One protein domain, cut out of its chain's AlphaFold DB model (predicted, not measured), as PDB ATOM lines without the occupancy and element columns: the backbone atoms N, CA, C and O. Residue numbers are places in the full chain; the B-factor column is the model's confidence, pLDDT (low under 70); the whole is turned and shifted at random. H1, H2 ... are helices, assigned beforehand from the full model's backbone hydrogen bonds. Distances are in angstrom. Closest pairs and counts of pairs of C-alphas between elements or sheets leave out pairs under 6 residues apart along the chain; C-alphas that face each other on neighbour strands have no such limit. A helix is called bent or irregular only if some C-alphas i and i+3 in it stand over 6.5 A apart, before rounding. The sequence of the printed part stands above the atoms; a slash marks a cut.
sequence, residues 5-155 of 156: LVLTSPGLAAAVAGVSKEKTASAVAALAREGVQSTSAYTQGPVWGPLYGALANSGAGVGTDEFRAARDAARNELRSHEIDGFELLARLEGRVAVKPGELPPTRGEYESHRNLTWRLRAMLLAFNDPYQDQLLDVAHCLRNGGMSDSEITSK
ATOM      1  N   LEU A   5     -50.052  11.773 -26.722       89.75
ATOM      2  CA  LEU A   5     -48.861  10.919 -26.666       89.75
ATOM      3  C   LEU A   5     -49.198   9.432 -26.797       89.75
ATOM      4  O   LEU A   5     -48.461   8.705 -27.443       89.75
ATOM      5  N   VAL A   6     -50.338   8.989 -26.262       91.88
ATOM      6  CA  VAL A   6     -50.774   7.585 -26.356       91.88
ATOM      7  C   VAL A   6     -51.024   7.185 -27.812       91.88
ATOM      8  O   VAL A   6     -50.809   6.036 -28.176       91.88
ATOM      9  N   LEU A   7     -51.446   8.130 -28.657       89.50
ATOM     10  CA  LEU A   7     -51.697   7.890 -30.080       89.50
ATOM     11  C   LEU A   7     -50.413   7.933 -30.917       89.50
ATOM     12  O   LEU A   7     -50.309   7.242 -31.924       89.50
ATOM     13  N   THR A   8     -49.453   8.769 -30.522       91.00
ATOM     14  CA  THR A   8     -48.250   9.069 -31.319       91.00
ATOM     15  C   THR A   8     -47.013   8.285 -30.885       91.00
ATOM     16  O   THR A   8     -46.136   8.030 -31.709       91.00
ATOM     17  N   SER A   9     -46.939   7.888 -29.615       93.38
ATOM     18  CA  SER A   9     -45.949   6.963 -29.064       93.38
ATOM     19  C   SER A   9     -46.531   6.196 -27.862       93.38
ATOM     20  O   SER A   9     -46.367   6.596 -26.704       93.38
ATOM     21  N   PRO A  10     -47.214   5.063 -28.114       92.69
ATOM     22  CA  PRO A  10     -47.803   4.247 -27.054       92.69
ATOM     23  C   PRO A  10     -46.764   3.717 -26.056       92.69
ATOM     24  O   PRO A  10     -47.034   3.663 -24.858       92.69
ATOM     25  N   GLY A  11     -45.570   3.351 -26.539       93.31
ATOM     26  CA  GLY A  11     -44.486   2.830 -25.701       93.31
ATOM     27  C   GLY A  11     -43.952   3.876 -24.723       93.31
ATOM     28  O   GLY A  11     -43.829   3.594 -23.533       93.31
ATOM     29  N   LEU A  12     -43.723   5.104 -25.198       93.69
ATOM     30  CA  LEU A  12     -43.314   6.209 -24.335       93.69
ATOM     31  C   LEU A  12     -44.415   6.578 -23.335       93.69
ATOM     32  O   LEU A  12     -44.135   6.784 -22.157       93.69
ATOM     33  N   ALA A  13     -45.676   6.616 -23.775       92.56
ATOM     34  CA  ALA A  13     -46.798   6.890 -22.880       92.56
ATOM     35  C   ALA A  13     -46.915   5.840 -21.759       92.56
ATOM     36  O   ALA A  13     -47.176   6.200 -20.613       92.56
ATOM     37  N   ALA A  14     -46.677   4.561 -22.066       92.38
ATOM     38  CA  ALA A  14     -46.647   3.492 -21.070       92.38
ATOM     39  C   ALA A  14     -45.470   3.639 -20.092       92.38
ATOM     40  O   ALA A  14     -45.658   3.458 -18.891       92.38
ATOM     41  N   ALA A  15     -44.280   4.008 -20.580       92.81
ATOM     42  CA  ALA A  15     -43.119   4.265 -19.726       92.81
ATOM     43  C   ALA A  15     -43.377   5.427 -18.753       92.81
ATOM     44  O   ALA A  15     -43.139   5.292 -17.555       92.81
ATOM     45  N   VAL A  16     -43.947   6.530 -19.248       91.56
ATOM     46  CA  VAL A  16     -44.361   7.677 -18.426       91.56
ATOM     47  C   VAL A  16     -45.401   7.270 -17.380       91.56
ATOM     48  O   VAL A  16     -45.261   7.620 -16.211       91.56
ATOM     49  N   ALA A  17     -46.418   6.496 -17.769       89.31
ATOM     50  CA  ALA A  17     -47.448   6.012 -16.849       89.31
ATOM     51  C   ALA A  17     -46.905   5.040 -15.781       89.31
ATOM     52  O   ALA A  17     -47.528   4.868 -14.735       89.31
ATOM     53  N   GLY A  18     -45.756   4.406 -16.040       89.44
ATOM     54  CA  GLY A  18     -45.055   3.536 -15.095       89.44
ATOM     55  C   GLY A  18     -44.250   4.278 -14.023       89.44
ATOM     56  O   GLY A  18     -43.798   3.645 -13.066       89.44
ATOM     57  N   VAL A  19     -44.065   5.598 -14.143       90.06
ATOM     58  CA  VAL A  19     -43.356   6.402 -13.139       90.06
ATOM     59  C   VAL A  19     -44.215   6.545 -11.885       90.06
ATOM     60  O   VAL A  19     -45.386   6.917 -11.943       90.06
ATOM     61  N   SER A  20     -43.627   6.257 -10.722       88.56
ATOM     62  CA  SER A  20     -44.350   6.349  -9.454       88.56
ATOM     63  C   SER A  20     -44.704   7.804  -9.115       88.56
ATOM     64  O   SER A  20     -43.988   8.746  -9.476       88.56
ATOM     65  N   LYS A  21     -45.809   8.005  -8.386       85.00
ATOM     66  CA  LYS A  21     -46.291   9.349  -8.019       85.00
ATOM     67  C   LYS A  21     -45.246  10.138  -7.230       85.00
ATOM     68  O   LYS A  21     -45.101  11.339  -7.425       85.00
ATOM     69  N   GLU A  22     -44.473   9.451  -6.395       86.25
ATOM     70  CA  GLU A  22     -43.412  10.032  -5.567       86.25
ATOM     71  C   GLU A  22     -42.234  10.542  -6.410       86.25
ATOM     72  O   GLU A  22     -41.549  11.478  -6.009       86.25
ATOM     73  N   LYS A  23     -42.008   9.949  -7.590       87.88
ATOM     74  CA  LYS A  23     -40.926  10.315  -8.515       87.88
ATOM     75  C   LYS A  23     -41.363  11.269  -9.621       87.88
ATOM     76  O   LYS A  23     -40.510  11.782 -10.345       87.88
ATOM     77  N   THR A  24     -42.663  11.533  -9.762       87.81
ATOM     78  CA  THR A  24     -43.207  12.306 -10.888       87.81
ATOM     79  C   THR A  24     -42.593  13.705 -10.962       87.81
ATOM     80  O   THR A  24     -42.106  14.095 -12.018       87.81
ATOM     81  N   ALA A  25     -42.518  14.430  -9.842       85.00
ATOM     82  CA  ALA A  25     -41.930  15.773  -9.815       85.00
ATOM     83  C   ALA A  25     -40.445  15.774 -10.229       85.00
ATOM     84  O   ALA A  25     -40.017  16.614 -11.022       85.00
ATOM     85  N   SER A  26     -39.659  14.799  -9.752       87.69
ATOM     86  CA  SER A  26     -38.252  14.663 -10.150       87.69
ATOM     87  C   SER A  26     -38.085  14.284 -11.623       87.69
ATOM     88  O   SER A  26     -37.203  14.829 -12.282       87.69
ATOM     89  N   ALA A  27     -38.943  13.406 -12.153       90.62
ATOM     90  CA  ALA A  27     -38.910  12.995 -13.556       90.62
ATOM     91  C   ALA A  27     -39.279  14.159 -14.491       90.62
ATOM     92  O   ALA A  27     -38.597  14.393 -15.486       90.62
ATOM     93  N   VAL A  28     -40.300  14.947 -14.129       90.75
ATOM     94  CA  VAL A  28     -40.687  16.175 -14.843       90.75
ATOM     95  C   VAL A  28     -39.505  17.144 -14.926       90.75
ATOM     96  O   VAL A  28     -39.164  17.610 -16.016       90.75
ATOM     97  N   ALA A  29     -38.840  17.409 -13.798       88.81
ATOM     98  CA  ALA A  29     -37.705  18.324 -13.761       88.81
ATOM     99  C   ALA A  29     -36.497  17.801 -14.556       88.81
ATOM    100  O   ALA A  29     -35.866  18.567 -15.288       88.81
ATOM    101  N   ALA A  30     -36.181  16.507 -14.444       89.88
ATOM    102  CA  ALA A  30     -35.078  15.881 -15.171       89.88
ATOM    103  C   ALA A  30     -35.287  15.947 -16.691       89.88
ATOM    104  O   ALA A  30     -34.392  16.385 -17.418       89.88
ATOM    105  N   LEU A  31     -36.485  15.595 -17.161       91.88
ATOM    106  CA  LEU A  31     -36.840  15.662 -18.576       91.88
ATOM    107  C   LEU A  31     -36.768  17.081 -19.129       91.88
ATOM    108  O   LEU A  31     -36.142  17.315 -20.164       91.88
ATOM    109  N   ALA A  32     -37.393  18.033 -18.438       91.00
ATOM    110  CA  ALA A  32     -37.408  19.418 -18.876       91.00
ATOM    111  C   ALA A  32     -35.990  19.992 -18.999       91.00
ATOM    112  O   ALA A  32     -35.707  20.681 -19.976       91.00
ATOM    113  N   ARG A  33     -35.078  19.662 -18.070       90.19
ATOM    114  CA  ARG A  33     -33.663  20.066 -18.155       90.19
ATOM    115  C   ARG A  33     -32.976  19.497 -19.377       90.19
ATOM    116  O   ARG A  33     -32.339  20.252 -20.106       90.19
ATOM    117  N   GLU A  34     -33.092  18.189 -19.579       88.75
ATOM    118  CA  GLU A  34     -32.435  17.499 -20.688       88.75
ATOM    119  C   GLU A  34     -32.861  18.106 -22.029       88.75
ATOM    120  O   GLU A  34     -32.021  18.402 -22.880       88.75
ATOM    121  N   GLY A  35     -34.160  18.388 -22.179       87.44
ATOM    122  CA  GLY A  35     -34.730  18.957 -23.396       87.44
ATOM    123  C   GLY A  35     -34.090  20.270 -23.838       87.44
ATOM    124  O   GLY A  35     -33.985  20.522 -25.040       87.44
ATOM    125  N   VAL A  36     -33.622  21.090 -22.895       87.00
ATOM    126  CA  VAL A  36     -33.031  22.410 -23.175       87.00
ATOM    127  C   VAL A  36     -31.534  22.505 -22.843       87.00
ATOM    128  O   VAL A  36     -30.914  23.539 -23.095       87.00
ATOM    129  N   GLN A  37     -30.899  21.444 -22.338       83.31
ATOM    130  CA  GLN A  37     -29.489  21.477 -21.925       83.31
ATOM    131  C   GLN A  37     -28.538  21.835 -23.080       83.31
ATOM    132  O   GLN A  37     -27.580  22.583 -22.887       83.31
ATOM    133  N   SER A  38     -28.809  21.342 -24.290       69.69
ATOM    134  CA  SER A  38     -28.010  21.641 -25.490       69.69
ATOM    135  C   SER A  38     -28.267  23.036 -26.076       69.69
ATOM    136  O   SER A  38     -27.528  23.479 -26.951       69.69
ATOM    137  N   THR A  39     -29.272  23.763 -25.579       74.94
ATOM    138  CA  THR A  39     -29.659  25.103 -26.059       74.94
ATOM    139  C   THR A  39     -29.020  26.211 -25.215       74.94
ATOM    140  O   THR A  39     -29.685  27.151 -24.790       74.94
ATOM    141  N   SER A  40     -27.715  26.074 -24.948       62.97
ATOM    142  CA  SER A  40     -26.967  26.834 -23.928       62.97
ATOM    143  C   SER A  40     -27.116  28.355 -24.017       62.97
ATOM    144  O   SER A  40     -27.199  29.012 -22.985       62.97
ATOM    145  N   ALA A  41     -27.199  28.925 -25.221       70.38
ATOM    146  CA  ALA A  41     -27.394  30.365 -25.392       70.38
ATOM    147  C   ALA A  41     -28.766  30.843 -24.878       70.38
ATOM    148  O   ALA A  41     -28.861  31.910 -24.278       70.38
ATOM    149  N   TYR A  42     -29.819  30.043 -25.068       72.94
ATOM    150  CA  TYR A  42     -31.167  30.365 -24.594       72.94
ATOM    151  C   TYR A  42     -31.283  30.167 -23.086       72.94
ATOM    152  O   TYR A  42     -31.753  31.051 -22.375       72.94
ATOM    153  N   THR A  43     -30.802  29.030 -22.581       79.94
ATOM    154  CA  THR A  43     -30.929  28.660 -21.163       79.94
ATOM    155  C   THR A  43     -30.002  29.422 -20.225       79.94
ATOM    156  O   THR A  43     -30.131  29.281 -19.014       79.94
ATOM    157  N   GLN A  44     -29.093  30.245 -20.751       80.06
ATOM    158  CA  GLN A  44     -28.286  31.194 -19.975       80.06
ATOM    159  C   GLN A  44     -28.812  32.637 -20.059       80.06
ATOM    160  O   GLN A  44     -28.273  33.525 -19.400       80.06
ATOM    161  N   GLY A  45     -29.855  32.882 -20.858       83.94
ATOM    162  CA  GLY A  45     -30.443  34.207 -21.024       83.94
ATOM    163  C   GLY A  45     -31.219  34.688 -19.789       83.94
ATOM    164  O   GLY A  45     -31.624  33.880 -18.953       83.94
ATOM    165  N   PRO A  46     -31.500  35.999 -19.683       84.50
ATOM    166  CA  PRO A  46     -32.190  36.587 -18.530       84.50
ATOM    167  C   PRO A  46     -33.639  36.102 -18.365       84.50
ATOM    168  O   PRO A  46     -34.179  36.160 -17.265       84.50
ATOM    169  N   VAL A  47     -34.267  35.621 -19.443       90.06
ATOM    170  CA  VAL A  47     -35.647  35.120 -19.423       90.06
ATOM    171  C   VAL A  47     -35.701  33.655 -18.992       90.06
ATOM    172  O   VAL A  47     -36.422  33.316 -18.061       90.06
ATOM    173  N   TRP A  48     -34.919  32.779 -19.625       91.62
ATOM    174  CA  TRP A  48     -34.989  31.331 -19.385       91.62
ATOM    175  C   TRP A  48     -34.003  30.823 -18.328       91.62
ATOM    176  O   TRP A  48     -34.221  29.759 -17.749       91.62
ATOM    177  N   GLY A  49     -32.942  31.577 -18.040       89.69
ATOM    178  CA  GLY A  49     -31.898  31.221 -17.078       89.69
ATOM    179  C   GLY A  49     -32.413  30.933 -15.671       89.69
ATOM    180  O   GLY A  49     -32.111  29.860 -15.143       89.69
ATOM    181  N   PRO A  50     -33.244  31.807 -15.071       90.94
ATOM    182  CA  PRO A  50     -33.811  31.553 -13.748       90.94
ATOM    183  C   PRO A  50     -34.661  30.276 -13.694       90.94
ATOM    184  O   PRO A  50     -34.587  29.519 -12.727       90.94
ATOM    185  N   LEU A  51     -35.417  29.980 -14.759       91.75
ATOM    186  CA  LEU A  51     -36.194  28.744 -14.862       91.75
ATOM    187  C   LEU A  51     -35.250  27.539 -14.958       91.75
ATOM    188  O   LEU A  51     -35.422  26.549 -14.252       91.75
ATOM    189  N   TYR A  52     -34.212  27.611 -15.791       91.19
ATOM    190  CA  TYR A  52     -33.270  26.502 -15.937       91.19
ATOM    191  C   TYR A  52     -32.553  26.229 -14.616       91.19
ATOM    192  O   TYR A  52     -32.460  25.078 -14.193       91.19
ATOM    193  N   GLY A  53     -32.134  27.289 -13.921       89.31
ATOM    194  CA  GLY A  53     -31.563  27.225 -12.582       89.31
ATOM    195  C   GLY A  53     -32.508  26.595 -11.557       89.31
ATOM    196  O   GLY A  53     -32.070  25.770 -10.755       89.31
ATOM    197  N   ALA A  54     -33.804  26.909 -11.607       89.25
ATOM    198  CA  ALA A  54     -34.795  26.305 -10.722       89.25
ATOM    199  C   ALA A  54     -34.931  24.793 -10.960       89.25
ATOM    200  O   ALA A  54     -34.894  24.023 -10.001       89.25
ATOM    201  N   LEU A  55     -35.004  24.334 -12.218       89.06
ATOM    202  CA  LEU A  55     -34.975  22.893 -12.504       89.06
ATOM    203  C   LEU A  55     -33.642  22.271 -12.076       89.06
ATOM    204  O   LEU A  55     -33.608  21.158 -11.546       89.06
ATOM    205  N   ALA A  56     -32.536  22.990 -12.306       86.94
ATOM    206  CA  ALA A  56     -31.194  22.528 -11.990       86.94
ATOM    207  C   ALA A  56     -31.019  22.198 -10.502       86.94
ATOM    208  O   ALA A  56     -30.312  21.247 -10.160       86.94
ATOM    209  N   ASN A  57     -31.724  22.951  -9.657       85.88
ATOM    210  CA  ASN A  57     -31.642  22.918  -8.205       85.88
ATOM    211  C   ASN A  57     -32.944  22.428  -7.545       85.88
ATOM    212  O   ASN A  57     -33.294  22.880  -6.456       85.88
ATOM    213  N   SER A  58     -33.678  21.521  -8.197       80.69
ATOM    214  CA  SER A  58     -34.857  20.842  -7.625       80.69
ATOM    215  C   SER A  58     -35.947  21.785  -7.088       80.69
ATOM    216  O   SER A  58     -36.562  21.518  -6.059       80.69
ATOM    217  N   GLY A  59     -36.187  22.904  -7.772       76.81
ATOM    218  CA  GLY A  59     -37.214  23.884  -7.409       76.81
ATOM    219  C   GLY A  59     -36.743  24.989  -6.459       76.81
ATOM    220  O   GLY A  59     -37.550  25.833  -6.061       76.81
ATOM    221  N   ALA A  60     -35.453  25.044  -6.109       78.44
ATOM    222  CA  ALA A  60     -34.907  26.187  -5.385       78.44
ATOM    223  C   ALA A  60     -35.121  27.482  -6.189       78.44
ATOM    224  O   ALA A  60     -34.822  27.547  -7.380       78.44
ATOM    225  N   GLY A  61     -35.658  28.513  -5.535       78.50
ATOM    226  CA  GLY A  61     -35.921  29.811  -6.160       78.50
ATOM    227  C   GLY A  61     -37.291  29.960  -6.833       78.50
ATOM    228  O   GLY A  61     -37.641  31.075  -7.189       78.50
ATOM    229  N   VAL A  62     -38.125  28.913  -6.931       84.06
ATOM    230  CA  VAL A  62     -39.465  28.996  -7.570       84.06
ATOM    231  C   VAL A  62     -40.406  30.009  -6.887       84.06
ATOM    232  O   VAL A  62     -41.328  30.534  -7.508       84.06
ATOM    233  N   GLY A  63     -40.178  30.317  -5.607       84.06
ATOM    234  CA  GLY A  63     -40.971  31.288  -4.845       84.06
ATOM    235  C   GLY A  63     -40.531  32.751  -4.971       84.06
ATOM    236  O   GLY A  63     -41.190  33.611  -4.390       84.06
ATOM    237  N   THR A  64     -39.432  33.053  -5.669       88.19
ATOM    238  CA  THR A  64     -38.903  34.423  -5.754       88.19
ATOM    239  C   THR A  64     -39.662  35.269  -6.776       88.19
ATOM    240  O   THR A  64     -40.237  34.759  -7.742       88.19
ATOM    241  N   ASP A  65     -39.632  36.591  -6.594       90.06
ATOM    242  CA  ASP A  65     -40.173  37.524  -7.587       90.06
ATOM    243  C   ASP A  65     -39.393  37.458  -8.909       90.06
ATOM    244  O   ASP A  65     -39.986  37.594  -9.977       90.06
ATOM    245  N   GLU A  66     -38.090  37.162  -8.849       88.00
ATOM    246  CA  GLU A  66     -37.247  36.924 -10.023       88.00
ATOM    247  C   GLU A  66     -37.753  35.738 -10.851       88.00
ATOM    248  O   GLU A  66     -37.939  35.864 -12.060       88.00
ATOM    249  N   PHE A  67     -38.059  34.604 -10.209       91.31
ATOM    250  CA  PHE A  67     -38.627  33.453 -10.905       91.31
ATOM    251  C   PHE A  67     -39.995  33.779 -11.505       91.31
ATOM    252  O   PHE A  67     -40.274  33.409 -12.645       91.31
ATOM    253  N   ARG A  68     -40.854  34.487 -10.760       91.31
ATOM    254  CA  ARG A  68     -42.179  34.881 -11.256       91.31
ATOM    255  C   ARG A  68     -42.063  35.769 -12.496       91.31
ATOM    256  O   ARG A  68     -42.711  35.476 -13.499       91.31
ATOM    257  N   ALA A  69     -41.210  36.791 -12.445       92.94
ATOM    258  CA  ALA A  69     -40.959  37.694 -13.563       92.94
ATOM    259  C   ALA A  69     -40.387  36.948 -14.777       92.94
ATOM    260  O   ALA A  69     -40.879  37.119 -15.893       92.94
ATOM    261  N   ALA A  70     -39.409  36.067 -14.556       92.88
ATOM    262  CA  ALA A  70     -38.822  35.237 -15.601       92.88
ATOM    263  C   ALA A  70     -39.863  34.303 -16.239       92.88
ATOM    264  O   ALA A  70     -39.928  34.190 -17.459       92.88
ATOM    265  N   ARG A  71     -40.740  33.684 -15.438       93.44
ATOM    266  CA  ARG A  71     -41.811  32.805 -15.931       93.44
ATOM    267  C   ARG A  71     -42.818  33.557 -16.799       93.44
ATOM    268  O   ARG A  71     -43.245  33.035 -17.828       93.44
ATOM    269  N   ASP A  72     -43.206  34.764 -16.400       94.06
ATOM    270  CA  ASP A  72     -44.151  35.576 -17.168       94.06
ATOM    271  C   ASP A  72     -43.513  36.112 -18.461       94.06
ATOM    272  O   ASP A  72     -44.141  36.072 -19.521       94.06
ATOM    273  N   ALA A  73     -42.239  36.516 -18.412       94.06
ATOM    274  CA  ALA A  73     -41.467  36.877 -19.600       94.06
ATOM    275  C   ALA A  73     -41.322  35.690 -20.568       94.06
ATOM    276  O   ALA A  73     -41.605  35.832 -21.756       94.06
ATOM    277  N   ALA A  74     -40.994  34.502 -20.056       93.75
ATOM    278  CA  ALA A  74     -40.847  33.277 -20.837       93.75
ATOM    279  C   ALA A  74     -42.150  32.874 -21.544       93.75
ATOM    280  O   ALA A  74     -42.120  32.402 -22.678       93.75
ATOM    281  N   ARG A  75     -43.316  33.097 -20.921       94.69
ATOM    282  CA  ARG A  75     -44.622  32.877 -21.570       94.69
ATOM    283  C   ARG A  75     -44.837  33.806 -22.765       94.69
ATOM    284  O   ARG A  75     -45.338  33.361 -23.797       94.69
ATOM    285  N   ASN A  76     -44.459  35.076 -22.636       94.75
ATOM    286  CA  ASN A  76     -44.560  36.039 -23.732       94.75
ATOM    287  C   ASN A  76     -43.566  35.721 -24.855       94.75
ATOM    288  O   ASN A  76     -43.939  35.746 -26.027       94.75
ATOM    289  N   GLU A  77     -42.334  35.365 -24.499       93.31
ATOM    290  CA  GLU A  77     -41.299  34.980 -25.457       93.31
ATOM    291  C   GLU A  77     -41.681  33.701 -26.212       93.31
ATOM    292  O   GLU A  77     -41.608  33.667 -27.438       93.31
ATOM    293  N   LEU A  78     -42.212  32.685 -25.520       94.06
ATOM    294  CA  LEU A  78     -42.721  31.468 -26.158       94.06
ATOM    295  C   LEU A  78     -43.833  31.775 -27.171       94.06
ATOM    296  O   LEU A  78     -43.831  31.230 -28.273       94.06
ATOM    297  N   ARG A  79     -44.760  32.677 -26.833       94.69
ATOM    298  CA  ARG A  79     -45.806  33.112 -27.768       94.69
ATOM    299  C   ARG A  79     -45.214  33.805 -28.999       94.69
ATOM    300  O   ARG A  79     -45.719  33.595 -30.100       94.69
ATOM    301  N   SER A  80     -44.161  34.605 -28.828       93.12
ATOM    302  CA  SER A  80     -43.433  35.199 -29.956       93.12
ATOM    303  C   SER A  80     -42.821  34.114 -30.840       93.12
ATOM    304  O   SER A  80     -43.066  34.107 -32.042       93.12
ATOM    305  N   HIS A  81     -42.136  33.131 -30.247       91.62
ATOM    306  CA  HIS A  81     -41.566  32.004 -30.987       91.62
ATOM    307  C   HIS A  81     -42.607  31.226 -31.790       91.62
ATOM    308  O   HIS A  81     -42.336  30.823 -32.919       91.62
ATOM    309  N   GLU A  82     -43.799  31.014 -31.237       93.19
ATOM    310  CA  GLU A  82     -44.885  30.345 -31.951       93.19
ATOM    311  C   GLU A  82     -45.318  31.136 -33.191       93.19
ATOM    312  O   GLU A  82     -45.455  30.553 -34.267       93.19
ATOM    313  N   ILE A  83     -45.477  32.457 -33.060       93.94
ATOM    314  CA  ILE A  83     -45.824  33.351 -34.173       93.94
ATOM    315  C   ILE A  83     -44.723  33.330 -35.240       93.94
ATOM    316  O   ILE A  83     -45.021  33.091 -36.412       93.94
ATOM    317  N   ASP A  84     -43.464  33.485 -34.830       91.00
ATOM    318  CA  ASP A  84     -42.306  33.454 -35.729       91.00
ATOM    319  C   ASP A  84     -42.208  32.108 -36.462       91.00
ATOM    320  O   ASP A  84     -41.929  32.049 -37.658       91.00
ATOM    321  N   GLY A  85     -42.503  31.005 -35.767       92.25
ATOM    322  CA  GLY A  85     -42.526  29.666 -36.347       92.25
ATOM    323  C   GLY A  85     -43.610  29.498 -37.414       92.25
ATOM    324  O   GLY A  85     -43.362  28.871 -38.447       92.25
ATOM    325  N   PHE A  86     -44.799  30.073 -37.205       92.56
ATOM    326  CA  PHE A  86     -45.854  30.088 -38.222       92.56
ATOM    327  C   PHE A  86     -45.472  30.939 -39.432       92.56
ATOM    328  O   PHE A  86     -45.743  30.537 -40.564       92.56
ATOM    329  N   GLU A  87     -44.819  32.081 -39.217       91.44
ATOM    330  CA  GLU A  87     -44.338  32.920 -40.310       91.44
ATOM    331  C   GLU A  87     -43.243  32.214 -41.123       91.44
ATOM    332  O   GLU A  87     -43.313  32.190 -42.354       91.44
ATOM    333  N   LEU A  88     -42.279  31.570 -40.457       91.31
ATOM    334  CA  LEU A  88     -41.246  30.758 -41.107       91.31
ATOM    335  C   LEU A  88     -41.859  29.647 -41.964       91.31
ATOM    336  O   LEU A  88     -41.465  29.479 -43.119       91.31
ATOM    337  N   LEU A  89     -42.856  28.928 -41.439       93.38
ATOM    338  CA  LEU A  89     -43.573  27.903 -42.199       93.38
ATOM    339  C   LEU A  89     -44.298  28.499 -43.412       93.38
ATOM    340  O   LEU A  89     -44.203  27.965 -44.513       93.38
ATOM    341  N   ALA A  90     -44.990  29.625 -43.235       91.81
ATOM    342  CA  ALA A  90     -45.724  30.268 -44.319       91.81
ATOM    343  C   ALA A  90     -44.793  30.767 -45.436       91.81
ATOM    344  O   ALA A  90     -45.139  30.664 -46.614       91.81
ATOM    345  N   ARG A  91     -43.600  31.266 -45.085       90.69
ATOM    346  CA  ARG A  91     -42.547  31.631 -46.045       90.69
ATOM    347  C   ARG A  91     -41.993  30.399 -46.771       90.69
ATOM    348  O   ARG A  91     -41.834  30.445 -47.987       90.69
ATOM    349  N   LEU A  92     -41.765  29.288 -46.063       91.38
ATOM    350  CA  LEU A  92     -41.329  28.015 -46.661       91.38
ATOM    351  C   LEU A  92     -42.333  27.446 -47.665       91.38
ATOM    352  O   LEU A  92     -41.947  26.928 -48.709       91.38
ATOM    353  N   GLU A  93     -43.623  27.544 -47.355       92.25
ATOM    354  CA  GLU A  93     -44.712  27.076 -48.218       92.25
ATOM    355  C   GLU A  93     -45.041  28.063 -49.355       92.25
ATOM    356  O   GLU A  93     -45.971  27.824 -50.126       92.25
ATOM    357  N   GLY A  94     -44.326  29.191 -49.450       88.62
ATOM    358  CA  GLY A  94     -44.564  30.231 -50.454       88.62
ATOM    359  C   GLY A  94     -45.865  31.020 -50.258       88.62
ATOM    360  O   GLY A  94     -46.279  31.747 -51.158       88.62
ATOM    361  N   ARG A  95     -46.522  30.898 -49.096       91.44
ATOM    362  CA  ARG A  95     -47.742  31.655 -48.746       91.44
ATOM    363  C   ARG A  95     -47.439  33.101 -48.357       91.44
ATOM    364  O   ARG A  95     -48.309  33.958 -48.474       91.44
ATOM    365  N   VAL A  96     -46.221  33.364 -47.892       90.12
ATOM    366  CA  VAL A  96     -45.707  34.700 -47.570       90.12
ATOM    367  C   VAL A  96     -44.451  34.942 -48.395       90.12
ATOM    368  O   VAL A  96     -43.557  34.098 -48.434       90.12
ATOM    369  N   ALA A  97     -44.382  36.094 -49.062       86.56
ATOM    370  CA  ALA A  97     -43.216  36.465 -49.849       86.56
ATOM    371  C   ALA A  97     -41.989  36.684 -48.952       86.56
ATOM    372  O   ALA A  97     -42.082  37.276 -47.874       86.56
ATOM    373  N   VAL A  98     -40.826  36.246 -49.429       84.12
ATOM    374  CA  VAL A  98     -39.540  36.585 -48.814       84.12
ATOM    375  C   VAL A  98     -39.293  38.078 -49.012       84.12
ATOM    376  O   VAL A  98     -39.542  38.615 -50.096       84.12
ATOM    377  N   LYS A  99     -38.832  38.768 -47.966       83.56
ATOM    378  CA  LYS A  99     -38.552  40.202 -48.061       83.56
ATOM    379  C   LYS A  99     -37.419  40.454 -49.068       83.56
ATOM    380  O   LYS A  99     -36.488  39.651 -49.148       83.56
ATOM    381  N   PRO A 100     -37.455  41.568 -49.822       84.38
ATOM    382  CA  PRO A 100     -36.368  41.918 -50.730       84.38
ATOM    383  C   PRO A 100     -35.019  41.960 -49.996       84.38
ATOM    384  O   PRO A 100     -34.876  42.680 -49.012       84.38
ATOM    385  N   GLY A 101     -34.039  41.191 -50.480       85.00
ATOM    386  CA  GLY A 101     -32.697  41.105 -49.891       85.00
ATOM    387  C   GLY A 101     -32.506  40.012 -48.831       85.00
ATOM    388  O   GLY A 101     -31.375  39.806 -48.401       85.00
ATOM    389  N   GLU A 102     -33.558  39.287 -48.441       86.19
ATOM    390  CA  GLU A 102     -33.453  38.116 -47.560       86.19
ATOM    391  C   GLU A 102     -33.360  36.816 -48.377       86.19
ATOM    392  O   GLU A 102     -33.925  36.697 -49.468       86.19
ATOM    393  N   LEU A 103     -32.653  35.820 -47.838       84.44
ATOM    394  CA  LEU A 103     -32.707  34.457 -48.364       84.44
ATOM    395  C   LEU A 103     -34.020  33.789 -47.926       84.44
ATOM    396  O   LEU A 103     -34.504  34.058 -46.823       84.44
ATOM    397  N   PRO A 104     -34.610  32.915 -48.761       84.56
ATOM    398  CA  PRO A 104     -35.733  32.100 -48.326       84.56
ATOM    399  C   PRO A 104     -35.306  31.231 -47.135       84.56
ATOM    400  O   PRO A 104     -34.193  30.695 -47.156       84.56
ATOM    401  N   PRO A 105     -36.175  31.059 -46.123       89.69
ATOM    402  CA  PRO A 105     -35.887  30.128 -45.047       89.69
ATOM    403  C   PRO A 105     -35.718  28.715 -45.607       89.69
ATOM    404  O   PRO A 105     -36.282  28.346 -46.640       89.69
ATOM    405  N   THR A 106     -34.962  27.902 -44.891       92.81
ATOM    406  CA  THR A 106     -34.767  26.483 -45.156       92.81
ATOM    407  C   THR A 106     -35.651  25.645 -44.243       92.81
ATOM    408  O   THR A 106     -36.033  26.045 -43.138       92.81
ATOM    409  N   ARG A 107     -35.966  24.426 -44.685       93.00
ATOM    410  CA  ARG A 107     -36.712  23.472 -43.858       93.00
ATOM    411  C   ARG A 107     -35.996  23.179 -42.534       93.00
ATOM    412  O   ARG A 107     -36.660  23.060 -41.510       93.00
ATOM    413  N   GLY A 108     -34.664  23.119 -42.553       93.06
ATOM    414  CA  GLY A 108     -33.850  22.906 -41.356       93.06
ATOM    415  C   GLY A 108     -33.959  24.051 -40.346       93.06
ATOM    416  O   GLY A 108     -34.074  23.790 -39.151       93.06
ATOM    417  N   GLU A 109     -33.992  25.306 -40.803       91.44
ATOM    418  CA  GLU A 109     -34.198  26.468 -39.921       91.44
ATOM    419  C   GLU A 109     -35.563  26.417 -39.234       91.44
ATOM    420  O   GLU A 109     -35.648  26.577 -38.016       91.44
ATOM    421  N   TYR A 110     -36.625  26.109 -39.985       92.94
ATOM    422  CA  TYR A 110     -37.955  25.932 -39.404       92.94
ATOM    423  C   TYR A 110     -38.013  24.764 -38.417       92.94
ATOM    424  O   TYR A 110     -38.563  24.915 -37.328       92.94
ATOM    425  N   GLU A 111     -37.456  23.602 -38.767       92.69
ATOM    426  CA  GLU A 111     -37.452  22.433 -37.885       92.69
ATOM    427  C   GLU A 111     -36.668  22.709 -36.598       92.69
ATOM    428  O   GLU A 111     -37.144  22.366 -35.517       92.69
ATOM    429  N   SER A 112     -35.527  23.399 -36.684       91.56
ATOM    430  CA  SER A 112     -34.749  23.838 -35.520       91.56
ATOM    431  C   SER A 112     -35.558  24.774 -34.616       91.56
ATOM    432  O   SER A 112     -35.690  24.524 -33.413       91.56
ATOM    433  N   HIS A 113     -36.189  25.801 -35.196       92.56
ATOM    434  CA  HIS A 113     -37.022  26.761 -34.464       92.56
ATOM    435  C   HIS A 113     -38.240  26.094 -33.814       92.56
ATOM    436  O   HIS A 113     -38.520  26.290 -32.629       92.56
ATOM    437  N   ARG A 114     -38.949  25.247 -34.569       93.69
ATOM    438  CA  ARG A 114     -40.080  24.450 -34.078       93.69
ATOM    439  C   ARG A 114     -39.648  23.555 -32.919       93.69
ATOM    440  O   ARG A 114     -40.339  23.511 -31.902       93.69
ATOM    441  N   ASN A 115     -38.524  22.856 -33.059       93.69
ATOM    442  CA  ASN A 115     -38.028  21.942 -32.037       93.69
ATOM    443  C   ASN A 115     -37.677  22.687 -30.744       93.69
ATOM    444  O   ASN A 115     -38.068  22.251 -29.659       93.69
ATOM    445  N   LEU A 116     -36.999  23.832 -30.858       92.19
ATOM    446  CA  LEU A 116     -36.697  24.703 -29.725       92.19
ATOM    447  C   LEU A 116     -37.978  25.179 -29.029       92.19
ATOM    448  O   LEU A 116     -38.103  25.028 -27.817       92.19
ATOM    449  N   THR A 117     -38.958  25.666 -29.793       93.88
ATOM    450  CA  THR A 117     -40.251  26.140 -29.267       93.88
ATOM    451  C   THR A 117     -40.932  25.070 -28.404       93.88
ATOM    452  O   THR A 117     -41.392  25.343 -27.295       93.88
ATOM    453  N   TRP A 118     -40.940  23.815 -28.863       95.25
ATOM    454  CA  TRP A 118     -41.498  22.698 -28.097       95.25
ATOM    455  C   TRP A 118     -40.714  22.371 -26.820       95.25
ATOM    456  O   TRP A 118     -41.324  22.077 -25.792       95.25
ATOM    457  N   ARG A 119     -39.380  22.453 -26.850       94.06
ATOM    458  CA  ARG A 119     -38.528  22.226 -25.668       94.06
ATOM    459  C   ARG A 119     -38.714  23.321 -24.615       94.06
ATOM    460  O   ARG A 119     -38.851  23.015 -23.434       94.06
ATOM    461  N   LEU A 120     -38.818  24.579 -25.040       93.38
ATOM    462  CA  LEU A 120     -39.127  25.713 -24.162       93.38
ATOM    463  C   LEU A 120     -40.530  25.590 -23.544       93.38
ATOM    464  O   LEU A 120     -40.726  25.856 -22.357       93.38
ATOM    465  N   ARG A 121     -41.507  25.093 -24.313       94.06
ATOM    466  CA  ARG A 121     -42.837  24.760 -23.784       94.06
ATOM    467  C   ARG A 121     -42.774  23.657 -22.727       94.06
ATOM    468  O   ARG A 121     -43.407  23.803 -21.686       94.06
ATOM    469  N   ALA A 122     -42.000  22.592 -22.958       93.56
ATOM    470  CA  ALA A 122     -41.795  21.525 -21.974       93.56
ATOM    471  C   ALA A 122     -41.229  22.080 -20.655       93.56
ATOM    472  O   ALA A 122     -41.683  21.719 -19.571       93.56
ATOM    473  N   MET A 123     -40.286  23.017 -20.756       92.62
ATOM    474  CA  MET A 123     -39.689  23.693 -19.612       92.62
ATOM    475  C   MET A 123     -40.703  24.516 -18.811       92.62
ATOM    476  O   MET A 123     -40.750  24.390 -17.592       92.62
ATOM    477  N   LEU A 124     -41.551  25.314 -19.468       91.88
ATOM    478  CA  LEU A 124     -42.626  26.049 -18.787       91.88
ATOM    479  C   LEU A 124     -43.667  25.113 -18.172       91.88
ATOM    480  O   LEU A 124     -44.133  25.360 -17.058       91.88
ATOM    481  N   LEU A 125     -44.022  24.041 -18.886       91.81
ATOM    482  CA  LEU A 125     -44.962  23.043 -18.399       91.81
ATOM    483  C   LEU A 125     -44.467  22.397 -17.118       91.81
ATOM    484  O   LEU A 125     -45.295  22.200 -16.248       91.81
ATOM    485  N   ALA A 126     -43.166  22.149 -16.956       90.25
ATOM    486  CA  ALA A 126     -42.598  21.521 -15.763       90.25
ATOM    487  C   ALA A 126     -42.842  22.278 -14.441       90.25
ATOM    488  O   ALA A 126     -42.649  21.707 -13.373       90.25
ATOM    489  N   PHE A 127     -43.273  23.543 -14.507       87.75
ATOM    490  CA  PHE A 127     -43.538  24.393 -13.342       87.75
ATOM    491  C   PHE A 127     -45.019  24.672 -13.072       87.75
ATOM    492  O   PHE A 127     -45.332  25.487 -12.199       87.75
ATOM    493  N   ASN A 128     -45.936  24.078 -13.837       83.00
ATOM    494  CA  ASN A 128     -47.361  24.187 -13.523       83.00
ATOM    495  C   ASN A 128     -47.729  23.245 -12.351       83.00
ATOM    496  O   ASN A 128     -46.980  22.335 -12.011       83.00
ATOM    497  N   ASP A 129     -48.878  23.465 -11.725       68.31
ATOM    498  CA  ASP A 129     -49.415  22.632 -10.639       68.31
ATOM    499  C   ASP A 129     -50.846  22.227 -11.044       68.31
ATOM    500  O   ASP A 129     -51.577  23.120 -11.502       68.31
ATOM    501  N   PRO A 130     -51.283  20.949 -10.940       60.69
ATOM    502  CA  PRO A 130     -50.595  19.748 -10.422       60.69
ATOM    503  C   PRO A 130     -49.949  18.798 -11.456       60.69
ATOM    504  O   PRO A 130     -50.317  18.757 -12.626       60.69
ATOM    505  N   TYR A 131     -49.006  17.969 -10.972       63.09
ATOM    506  CA  TYR A 131     -48.038  17.170 -11.753       63.09
ATOM    507  C   TYR A 131     -48.546  15.887 -12.447       63.09
ATOM    508  O   TYR A 131     -47.799  15.302 -13.230       63.09
ATOM    509  N   GLN A 132     -49.754  15.383 -12.161       57.16
ATOM    510  CA  GLN A 132     -50.122  14.006 -12.561       57.16
ATOM    511  C   GLN A 132     -50.198  13.785 -14.080       57.16
ATOM    512  O   GLN A 132     -49.686  12.778 -14.561       57.16
ATOM    513  N   ASP A 133     -50.754  14.733 -14.836       70.81
ATOM    514  CA  ASP A 133     -50.807  14.655 -16.309       70.81
ATOM    515  C   ASP A 133     -49.613  15.359 -16.979       70.81
ATOM    516  O   ASP A 133     -49.329  15.195 -18.164       70.81
ATOM    517  N   GLN A 134     -48.844  16.102 -16.190       84.00
ATOM    518  CA  GLN A 134     -47.790  16.988 -16.662       84.00
ATOM    519  C   GLN A 134     -46.571  16.240 -17.199       84.00
ATOM    520  O   GLN A 134     -45.906  16.718 -18.114       84.00
ATOM    521  N   LEU A 135     -46.279  15.049 -16.667       89.69
ATOM    522  CA  LEU A 135     -45.191  14.220 -17.185       89.69
ATOM    523  C   LEU A 135     -45.487  13.736 -18.614       89.69
ATOM    524  O   LEU A 135     -44.579  13.699 -19.446       89.69
ATOM    525  N   LEU A 136     -46.756  13.441 -18.927       90.94
ATOM    526  CA  LEU A 136     -47.192  13.109 -20.287       90.94
ATOM    527  C   LEU A 136     -47.090  14.325 -21.214       90.94
ATOM    528  O   LEU A 136     -46.605  14.185 -22.340       90.94
ATOM    529  N   ASP A 137     -47.492  15.506 -20.744       92.31
ATOM    530  CA  ASP A 137     -47.402  16.750 -21.516       92.31
ATOM    531  C   ASP A 137     -45.947  17.141 -21.815       92.31
ATOM    532  O   ASP A 137     -45.612  17.491 -22.951       92.31
ATOM    533  N   VAL A 138     -45.064  17.041 -20.817       93.75
ATOM    534  CA  VAL A 138     -43.626  17.304 -20.963       93.75
ATOM    535  C   VAL A 138     -43.011  16.310 -21.942       93.75
ATOM    536  O   VAL A 138     -42.375  16.736 -22.904       93.75
ATOM    537  N   ALA A 139     -43.255  15.005 -21.778       94.44
ATOM    538  CA  ALA A 139     -42.752  13.987 -22.702       94.44
ATOM    539  C   ALA A 139     -43.255  14.211 -24.140       94.44
ATOM    540  O   ALA A 139     -42.487  14.104 -25.098       94.44
ATOM    541  N   HIS A 140     -44.522  14.594 -24.308       94.94
ATOM    542  CA  HIS A 140     -45.088  14.916 -25.615       94.94
ATOM    543  C   HIS A 140     -44.441  16.150 -26.245       94.94
ATOM    544  O   HIS A 140     -44.115  16.134 -27.434       94.94
ATOM    545  N   CYS A 141     -44.206  17.200 -25.457       95.19
ATOM    546  CA  CYS A 141     -43.494  18.380 -25.923       95.19
ATOM    547  C   CYS A 141     -42.061  18.035 -26.338       95.19
ATOM    548  O   CYS A 141     -41.650  18.420 -27.424       95.19
ATOM    549  N   LEU A 142     -41.320  17.255 -25.550       95.06
ATOM    550  CA  LEU A 142     -39.950  16.862 -25.892       95.06
ATOM    551  C   LEU A 142     -39.875  16.012 -27.164       95.06
ATOM    552  O   LEU A 142     -39.019  16.260 -28.016       95.06
ATOM    553  N   ARG A 143     -40.820  15.086 -27.345       95.19
ATOM    554  CA  ARG A 143     -40.942  14.307 -28.583       95.19
ATOM    555  C   ARG A 143     -41.210  15.208 -29.791       95.19
ATOM    556  O   ARG A 143     -40.565  15.075 -30.828       95.19
ATOM    557  N   ASN A 144     -42.125  16.171 -29.660       94.38
ATOM    558  CA  ASN A 144     -42.366  17.175 -30.705       94.38
ATOM    559  C   ASN A 144     -41.181  18.135 -30.895       94.38
ATOM    560  O   ASN A 144     -41.017  18.688 -31.980       94.38
ATOM    561  N   GLY A 145     -40.349  18.278 -29.862       93.44
ATOM    562  CA  GLY A 145     -39.059  18.957 -29.845       93.44
ATOM    563  C   GLY A 145     -37.918  18.169 -30.492       93.44
ATOM    564  O   GLY A 145     -36.757  18.568 -30.375       93.44
ATOM    565  N   GLY A 146     -38.213  17.044 -31.146       92.56
ATOM    566  CA  GLY A 146     -37.237  16.248 -31.885       92.56
ATOM    567  C   GLY A 146     -36.383  15.316 -31.026       92.56
ATOM    568  O   GLY A 146     -35.397  14.799 -31.539       92.56
ATOM    569  N   MET A 147     -36.722  15.102 -29.749       93.75
ATOM    570  CA  MET A 147     -36.121  14.019 -28.962       93.75
ATOM    571  C   MET A 147     -36.771  12.680 -29.321       93.75
ATOM    572  O   MET A 147     -37.987  12.593 -29.503       93.75
ATOM    573  N   SER A 148     -35.962  11.631 -29.402       94.06
ATOM    574  CA  SER A 148     -36.425  10.262 -29.607       94.06
ATOM    575  C   SER A 148     -37.062   9.679 -28.344       94.06
ATOM    576  O   SER A 148     -36.716  10.039 -27.216       94.06
ATOM    577  N   ASP A 149     -37.949   8.702 -28.527       94.94
ATOM    578  CA  ASP A 149     -38.590   7.997 -27.414       94.94
ATOM    579  C   ASP A 149     -37.558   7.331 -26.483       94.94
ATOM    580  O   ASP A 149     -37.750   7.307 -25.268       94.94
ATOM    581  N   SER A 150     -36.437   6.836 -27.026       93.62
ATOM    582  CA  SER A 150     -35.335   6.257 -26.248       93.62
ATOM    583  C   SER A 150     -34.602   7.288 -25.393       93.62
ATOM    584  O   SER A 150     -34.301   7.004 -24.234       93.62
ATOM    585  N   GLU A 151     -34.340   8.484 -25.931       92.81
ATOM    586  CA  GLU A 151     -33.706   9.568 -25.171       92.81
ATOM    587  C   GLU A 151     -34.594   9.989 -24.004       92.81
ATOM    588  O   GLU A 151     -34.109  10.093 -22.881       92.81
ATOM    589  N   ILE A 152     -35.901  10.145 -24.242       94.38
ATOM    590  CA  ILE A 152     -36.867  10.530 -23.205       94.38
ATOM    591  C   ILE A 152     -36.992   9.421 -22.151       94.38
ATOM    592  O   ILE A 152     -36.897   9.689 -20.957       94.38
ATOM    593  N   THR A 153     -37.146   8.162 -22.571       93.50
ATOM    594  CA  THR A 153     -37.333   7.031 -21.643       93.50
ATOM    595  C   THR A 153     -36.115   6.807 -20.749       93.50
ATOM    596  O   THR A 153     -36.272   6.455 -19.587       93.50
ATOM    597  N   SER A 154     -34.897   7.060 -21.246       90.94
ATOM    598  CA  SER A 154     -33.661   6.920 -20.457       90.94
ATOM    599  C   SER A 154     -33.545   7.876 -19.257       90.94
ATOM    600  O   SER A 154     -32.611   7.752 -18.464       90.94
ATOM    601  N   LYS A 155     -34.462   8.845 -19.142       88.62
ATOM    602  CA  LYS A 155     -34.450   9.929 -18.149       88.62
ATOM    603  C   LYS A 155     -35.638   9.877 -17.172       88.62
ATOM    604  O   LYS A 155     -35.731  10.758 -16.317       88.62
TER     605      LYS A 155
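Overview. This is residues 5 to 155 of the 156 residues of an uncharacterized protein of Segniliparus rugosus (strain ATCC BAA-974 / DSM 45345 / CCUG 50838 / CIP 108380 / JCM 13579 / CDC 945) (UniProt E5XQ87). A long helical hairpin of H6 and H7 runs into a helical body, where H7 packs between H6 on one side and H8 with H3 on the other. The short helices H1, H2 and H9 pack on H8, away from H7, and H5 meets H6 near the first residues of both, making a corner about perpendicular to it, with H4 touching H5 only at the corner by their link. The loop of residues 93 to 106 lies at the far end of the hairpin. The printed part has 151 residues with nine named helices, H1 to H9 in order, and no named strand, class all helix. It is compact, with a radius of gyration of the C-alphas of 16.5 A and spans of 55 by 39 by 23 A.

Along the chain. H1 is residues 5 to 8, from C-alpha 5 at (-48.861, 10.919, -26.666), and H2 is residues 10 to 17. H3, residues 21 to 37, is 25.0 A long and irregular: C-alphas 22 and 25 are 7.3 A apart. H4 is residues 40 to 43 and H5 residues 49 to 56. H6, residues 65 to 92, is the longest, 40.2 A from C-alpha 65 at (-40.173, 37.524, -7.587). H7, residues 107 to 125, measures 26.8 A, and H8, residues 134 to 144, 15.1 A. H9, residues 149 to 153, ends with C-alpha 153 at (-37.333, 7.031, -21.643).

Arrangement. H8 is the hub, touching five helices. H3, H7 and H8 form an up and down bundle, each running against the one before it. H7 and H8 are a hairpin at a shallow tilt of 9 degrees, with closest C-alphas Ala 122 and Val 138, 4.7 A. H3 touches H8 at Val 28 and Leu 135, 5.4 A, and touches H7 with residues 32 to 36 alone, at Ala 32 and Met 123, 4.9 A between C-alphas. H8 also touches H1 at Leu 5 and His 140, 5.6 A, H2 at Val 16 and Leu 136, 6.4 A, and H9 at Arg 143 and Asp 149, 6.8 A between C-alphas. H6 and H7 are a hairpin at a shallow tilt of 26 degrees, with closest C-alphas Leu 88 and Tyr 110, 6.1 A. H5 is about perpendicular to H6, at 74 degrees, with closest C-alphas Pro 50 and Phe 67, 5.9 A. H4 and H5 only just touch, only at the corner, with 3 pairs of C-alphas within 8 A. H6 and H8 are apart. Every O i to N i+4 pair is within hydrogen-bond range in H2, H5, H6, H7, H8 and H9, and 10 of 13 in H3; H1 and H4 are too short for such a pair.

Size, cuts and confidence. The C-alphas farthest apart are those of Glu 22 and Pro 100, 55.7 A. The printed part has no cut. The link from H6 to H7, 14 residues, is long. The mean pLDDT of the printed part is 88.8; residues 38, 40 and 129 to 132 are under 70.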